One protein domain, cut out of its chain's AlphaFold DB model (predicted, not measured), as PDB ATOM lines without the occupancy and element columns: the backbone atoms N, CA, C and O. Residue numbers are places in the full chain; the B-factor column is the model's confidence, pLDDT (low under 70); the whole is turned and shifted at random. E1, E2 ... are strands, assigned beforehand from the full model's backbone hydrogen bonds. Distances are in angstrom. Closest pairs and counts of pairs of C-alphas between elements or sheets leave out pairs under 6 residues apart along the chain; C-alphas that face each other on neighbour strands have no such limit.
ATOM      1  N   ASP A   3     -16.561  99.161  27.477       96.94
ATOM      2  CA  ASP A   3     -16.925  97.914  26.814       96.94
ATOM      3  C   ASP A   3     -16.318  97.889  25.406       96.94
ATOM      4  O   ASP A   3     -16.696  98.686  24.548       96.94
ATOM      5  N   VAL A   4     -15.331  97.020  25.184       96.81
ATOM      6  CA  VAL A   4     -14.553  96.965  23.938       96.81
ATOM      7  C   VAL A   4     -14.923  95.712  23.147       96.81
ATOM      8  O   VAL A   4     -14.775  94.589  23.639       96.81
ATOM      9  N   LEU A   5     -15.397  95.897  21.915       97.06
ATOM     10  CA  LEU A   5     -15.772  94.813  21.006       97.06
ATOM     11  C   LEU A   5     -14.536  94.034  20.514       97.06
ATOM     12  O   LEU A   5     -13.414  94.540  20.572       97.06
ATOM     13  N   PRO A   6     -14.706  92.806  19.980       96.81
ATOM     14  CA  PRO A   6     -13.583  91.999  19.487       96.81
ATOM     15  C   PRO A   6     -12.741  92.646  18.375       96.81
ATOM     16  O   PRO A   6     -11.612  92.216  18.149       96.81
ATOM     17  N   ASP A   7     -13.275  93.647  17.670       95.62
ATOM     18  CA  ASP A   7     -12.566  94.411  16.634       95.62
ATOM     19  C   ASP A   7     -11.774  95.615  17.185       95.62
ATOM     20  O   ASP A   7     -11.106  96.311  16.421       95.62
ATOM     21  N   GLY A   8     -11.813  95.844  18.503       92.31
ATOM     22  CA  GLY A   8     -11.135  96.942  19.190       92.31
ATOM     23  C   GLY A   8     -11.941  98.240  19.269       92.31
ATOM     24  O   GLY A   8     -11.466  99.198  19.877       92.31
ATOM     25  N   THR A   9     -13.145  98.295  18.692       94.25
ATOM     26  CA  THR A   9     -14.022  99.466  18.815       94.25
ATOM     27  C   THR A   9     -14.667  99.535  20.203       94.25
ATOM     28  O   THR A   9     -14.954  98.512  20.829       94.25
ATOM     29  N   VAL A  10     -14.878 100.752  20.711       94.56
ATOM     30  CA  VAL A  10     -15.576 100.976  21.986       94.56
ATOM     31  C   VAL A  10     -17.080 100.993  21.732       94.56
ATOM     32  O   VAL A  10     -17.568 101.852  21.001       94.56
ATOM     33  N   ALA A  11     -17.807 100.056  22.340       95.31
ATOM     34  CA  ALA A  11     -19.267 100.005  22.283       95.31
ATOM     35  C   ALA A  11     -19.910 101.049  23.207       95.31
ATOM     36  O   ALA A  11     -20.880 101.693  22.813       95.31
ATOM     37  N   ALA A  12     -19.378 101.206  24.426       94.00
ATOM     38  CA  ALA A  12     -19.820 102.202  25.402       94.00
ATOM     39  C   ALA A  12     -18.756 102.460  26.482       94.00
ATOM     40  O   ALA A  12     -17.925 101.594  26.781       94.00
ATOM     41  N   THR A  13     -18.826 103.626  27.125       92.50
ATOM     42  CA  THR A  13     -18.228 103.844  28.446       92.50
ATOM     43  C   THR A  13     -19.137 103.233  29.512       92.50
ATOM     44  O   THR A  13     -20.358 103.235  29.389       92.50
ATOM     45  N   VAL A  14     -18.542 102.658  30.554       94.94
ATOM     46  CA  VAL A  14     -19.276 101.966  31.618       94.94
ATOM     47  C   VAL A  14     -18.726 102.318  32.996       94.94
ATOM     48  O   VAL A  14     -17.503 102.435  33.188       94.94
ATOM     49  N   LEU A  15     -19.631 102.427  33.968       93.94
ATOM     50  CA  LEU A  15     -19.319 102.518  35.388       93.94
ATOM     51  C   LEU A  15     -19.462 101.131  36.027       93.94
ATOM     52  O   LEU A  15     -20.437 100.417  35.801       93.94
ATOM     53  N   VAL A  16     -18.458 100.723  36.803       96.19
ATOM     54  CA  VAL A  16     -18.440  99.425  37.491       96.19
ATOM     55  C   VAL A  16     -18.647  99.678  38.976       96.19
ATOM     56  O   VAL A  16     -17.727 100.092  39.680       96.19
ATOM     57  N   GLU A  17     -19.857  99.424  39.457       95.44
ATOM     58  CA  GLU A  17     -20.242  99.713  40.833       95.44
ATOM     59  C   GLU A  17     -20.191  98.440  41.690       95.44
ATOM     60  O   GLU A  17     -20.858  97.443  41.375       95.44
ATOM     61  N   PRO A  18     -19.423  98.426  42.792       96.06
ATOM     62  CA  PRO A  18     -19.521  97.361  43.778       96.06
ATOM     63  C   PRO A  18     -20.878  97.436  44.490       96.06
ATOM     64  O   PRO A  18     -21.295  98.488  44.963       96.06
ATOM     65  N   VAL A  19     -21.558  96.299  44.599       95.06
ATOM     66  CA  VAL A  19     -22.803  96.174  45.363       95.06
ATOM     67  C   VAL A  19     -22.463  95.577  46.722       95.06
ATOM     68  O   VAL A  19     -21.853  94.505  46.790       95.06
ATOM     69  N   TYR A  20     -22.862  96.259  47.792       95.50
ATOM     70  CA  TYR A  20     -22.631  95.840  49.173       95.50
ATOM     71  C   TYR A  20     -23.925  95.354  49.830       95.50
ATOM     72  O   TYR A  20     -25.008  95.867  49.550       95.50
ATOM     73  N   ASP A  21     -23.804  94.365  50.712       95.75
ATOM     74  CA  ASP A  21     -24.866  93.970  51.627       95.75
ATOM     75  C   ASP A  21     -25.085  95.077  52.663       95.75
ATOM     76  O   ASP A  21     -24.142  95.516  53.324       95.75
ATOM     77  N   THR A  22     -26.326  95.529  52.821       94.62
ATOM     78  CA  THR A  22     -26.660  96.653  53.705       94.62
ATOM     79  C   THR A  22     -26.592  96.312  55.191       94.62
ATOM     80  O   THR A  22     -26.537  97.228  56.006       94.62
ATOM     81  N   ASN A  23     -26.585  95.029  55.565       94.81
ATOM     82  CA  ASN A  23     -26.524  94.609  56.965       94.81
ATOM     83  C   ASN A  23     -25.086  94.349  57.413       94.81
ATOM     84  O   ASN A  23     -24.707  94.715  58.523       94.81
ATOM     85  N   SER A  24     -24.286  93.692  56.572       95.75
ATOM     86  CA  SER A  24     -22.925  93.281  56.915       95.75
ATOM     87  C   SER A  24     -21.842  94.209  56.364       95.75
ATOM     88  O   SER A  24     -20.689  94.082  56.768       95.75
ATOM     89  N   GLY A  25     -22.172  95.077  55.401       94.88
ATOM     90  CA  GLY A  25     -21.206  95.905  54.671       94.88
ATOM     91  C   GLY A  25     -20.283  95.113  53.736       94.88
ATOM     92  O   GLY A  25     -19.346  95.673  53.171       94.88
ATOM     93  N   ALA A  26     -20.510  93.806  53.561       94.25
ATOM     94  CA  ALA A  26     -19.683  92.970  52.696       94.25
ATOM     95  C   ALA A  26     -20.043  93.196  51.223       94.25
ATOM     96  O   ALA A  26     -21.213  93.340  50.880       94.25
ATOM     97  N   ARG A  27     -19.056  93.182  50.323       95.31
ATOM     98  CA  ARG A  27     -19.320  93.240  48.878       95.31
ATOM     99  C   ARG A  27     -19.955  91.924  48.415       95.31
ATOM    100  O   ARG A  27     -19.345  90.871  48.573       95.31
ATOM    101  N   VAL A  28     -21.144  91.987  47.818       97.38
ATOM    102  CA  VAL A  28     -21.919  90.808  47.376       97.38
ATOM    103  C   VAL A  28     -22.006  90.663  45.863       97.38
ATOM    104  O   VAL A  28     -22.172  89.552  45.367       97.38
ATOM    105  N   ALA A  29     -21.878  91.758  45.116       96.25
ATOM    106  CA  ALA A  29     -21.890  91.716  43.662       96.25
ATOM    107  C   ALA A  29     -21.146  92.911  43.056       96.25
ATOM    108  O   ALA A  29     -20.552  93.745  43.744       96.25
ATOM    109  N   THR A  30     -21.170  92.967  41.732       96.56
ATOM    110  CA  THR A  30     -20.795  94.140  40.947       96.56
ATOM    111  C   THR A  30     -21.894  94.343  39.922       96.56
ATOM    112  O   THR A  30     -22.343  93.357  39.332       96.56
ATOM    113  N   ARG A  31     -22.333  95.580  39.711       96.19
ATOM    114  CA  ARG A  31     -23.196  95.926  38.581       96.19
ATOM    115  C   ARG A  31     -22.451  96.853  37.638       96.19
ATOM    116  O   ARG A  31     -21.571  97.596  38.061       96.19
ATOM    117  N   ILE A  32     -22.797  96.761  36.366       97.44
ATOM    118  CA  ILE A  32     -22.265  97.630  35.325       97.44
ATOM    119  C   ILE A  32     -23.412  98.543  34.922       97.44
ATOM    120  O   ILE A  32     -24.523  98.061  34.687       97.44
ATOM    121  N   THR A  33     -23.165  99.843  34.916       97.12
ATOM    122  CA  THR A  33     -24.167 100.869  34.633       97.12
ATOM    123  C   THR A  33     -23.686 101.801  33.532       97.12
ATOM    124  O   THR A  33     -22.480 101.977  33.320       97.12
ATOM    125  N   ASP A  34     -24.645 102.370  32.811       93.19
ATOM    126  CA  ASP A  34     -24.407 103.502  31.925       93.19
ATOM    127  C   ASP A  34     -24.028 104.719  32.794       93.19
ATOM    128  O   ASP A  34     -24.787 105.069  33.703       93.19
ATOM    129  N   PRO A  35     -22.859 105.347  32.586       86.00
ATOM    130  CA  PRO A  35     -22.408 106.452  33.428       86.00
ATOM    131  C   PRO A  35     -23.234 107.734  33.245       86.00
ATOM    132  O   PRO A  35     -23.158 108.615  34.097       86.00
ATOM    133  N   VAL A  36     -24.012 107.856  32.164       84.62
ATOM    134  CA  VAL A  36     -24.858 109.019  31.871       84.62
ATOM    135  C   VAL A  36     -26.237 108.864  32.507       84.62
ATOM    136  O   VAL A  36     -26.733 109.802  33.125       84.62
ATOM    137  N   THR A  37     -26.876 107.699  32.364       91.75
ATOM    138  CA  THR A  37     -28.255 107.503  32.861       91.75
ATOM    139  C   THR A  37     -28.333 106.786  34.206       91.75
ATOM    140  O   THR A  37     -29.350 106.878  34.892       91.75
ATOM    141  N   GLY A  38     -27.281 106.064  34.599       91.69
ATOM    142  CA  GLY A  38     -27.274 105.180  35.766       91.69
ATOM    143  C   GLY A  38     -28.017 103.854  35.557       91.69
ATOM    144  O   GLY A  38     -28.083 103.041  36.486       91.69
ATOM    145  N   ASP A  39     -28.569 103.603  34.366       95.94
ATOM    146  CA  ASP A  39     -29.304 102.371  34.070       95.94
ATOM    147  C   ASP A  39     -28.369 101.151  33.995       95.94
ATOM    148  O   ASP A  39     -27.196 101.282  33.634       95.94
ATOM    149  N   PRO A  40     -28.860  99.931  34.298       96.81
ATOM    150  CA  PRO A  40     -28.080  98.713  34.121       96.81
ATOM    151  C   PRO A  40     -27.616  98.535  32.672       96.81
ATOM    152  O   PRO A  40     -28.425  98.513  31.744       96.81
ATOM    153  N   TYR A  41     -26.318  98.314  32.496       97.00
ATOM    154  CA  TYR A  41     -25.693  98.078  31.203       97.00
ATOM    155  C   TYR A  41     -25.221  96.624  31.092       97.00
ATOM    156  O   TYR A  41     -24.586  96.086  32.002       97.00
ATOM    157  N   THR A  42     -25.528  95.973  29.968       97.19
ATOM    158  CA  THR A  42     -25.035  94.622  29.661       97.19
ATOM    159  C   THR A  42     -23.903  94.727  28.642       97.19
ATOM    160  O   THR A  42     -24.186  95.088  27.501       97.19
ATOM    161  N   PRO A  43     -22.650  94.398  29.015       97.19
ATOM    162  CA  PRO A  43     -21.533  94.429  28.082       97.19
ATOM    163  C   PRO A  43     -21.763  93.535  26.868       97.19
ATOM    164  O   PRO A  43     -22.181  92.381  26.985       97.19
ATOM    165  N   THR A  44     -21.465  94.087  25.703       97.38
ATOM    166  CA  THR A  44     -21.465  93.423  24.400       97.38
ATOM    167  C   THR A  44     -20.078  92.907  24.007       97.38
ATOM    168  O   THR A  44     -19.972  92.011  23.168       97.38
ATOM    169  N   GLY A  45     -19.023  93.425  24.639       96.50
ATOM    170  CA  GLY A  45     -17.631  93.027  24.478       96.50
ATOM    171  C   GLY A  45     -16.939  92.725  25.813       96.50
ATOM    172  O   GLY A  45     -17.515  92.136  26.732       96.50
ATOM    173  N   THR A  46     -15.648  93.057  25.894       96.81
ATOM    174  CA  THR A  46     -14.844  92.922  27.118       96.81
ATOM    175  C   THR A  46     -14.740  94.267  27.819       96.81
ATOM    176  O   THR A  46     -14.237  95.231  27.244       96.81
ATOM    177  N   VAL A  47     -15.134  94.317  29.094       96.31
ATOM    178  CA  VAL A  47     -14.939  95.509  29.926       96.31
ATOM    179  C   VAL A  47     -13.475  95.616  30.337       96.31
ATOM    180  O   VAL A  47     -12.963  94.782  31.083       96.31
ATOM    181  N   THR A  48     -12.797  96.647  29.850       95.25
ATOM    182  CA  THR A  48     -11.373  96.899  30.103       95.25
ATOM    183  C   THR A  48     -11.108  98.399  30.274       95.25
ATOM    184  O   THR A  48     -12.027  99.225  30.244       95.25
ATOM    185  N   VAL A  49      -9.854  98.770  30.533       91.38
ATOM    186  CA  VAL A  49      -9.418 100.167  30.435       91.38
ATOM    187  C   VAL A  49      -9.661 100.634  29.002       91.38
ATOM    188  O   VAL A  49      -9.344  99.916  28.054       91.38
TER     189      VAL A  49
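This is residues 3 to 49 of the 461 residues of an uncharacterized protein of Streptomyces sp. NWU339 (UniProt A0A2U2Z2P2). This is a loose rod: the two-stranded hairpin of E2 and E3 makes one end, and E1, which leads into E2, lies with E4 toward the other. A long link loops from E3 to E4. The printed part has 47 residues and four strands in the order E1 to E4, 20 residues in all; the class is all strand, with no named helix. The radius of gyration of the C-alphas is 12.7 A, and the spans are 42 by 20 by 15 A.

Start at E1, residues 10 to 13, which runs on into E2, residues 15 to 20, at 51 degrees. E3, residues 27 to 33, is antiparallel to E2 at 154 degrees; look for N 17 and O 31, 2.9 A apart and within hydrogen-bond range. E4, residues 46 to 48, is near E1, with 7 pairs of C-alphas within 10 A; E1 and E4 pair with no named strand.

Find C-alpha 10 at (-15.576, 100.976, 21.986), where E1 begins its 7.5 A. E2 covers 15.7 A, E3 16.9 A and E4 6.1 A, ending at C-alpha 48, (-11.373, 96.899, 30.103).

The C-alphas farthest apart, of Asp 7 and Asn 23, are 42.7 A apart. The printed part has no cut, the link from E3 to E4 is long, and no printed residue is under 70 in pLDDT.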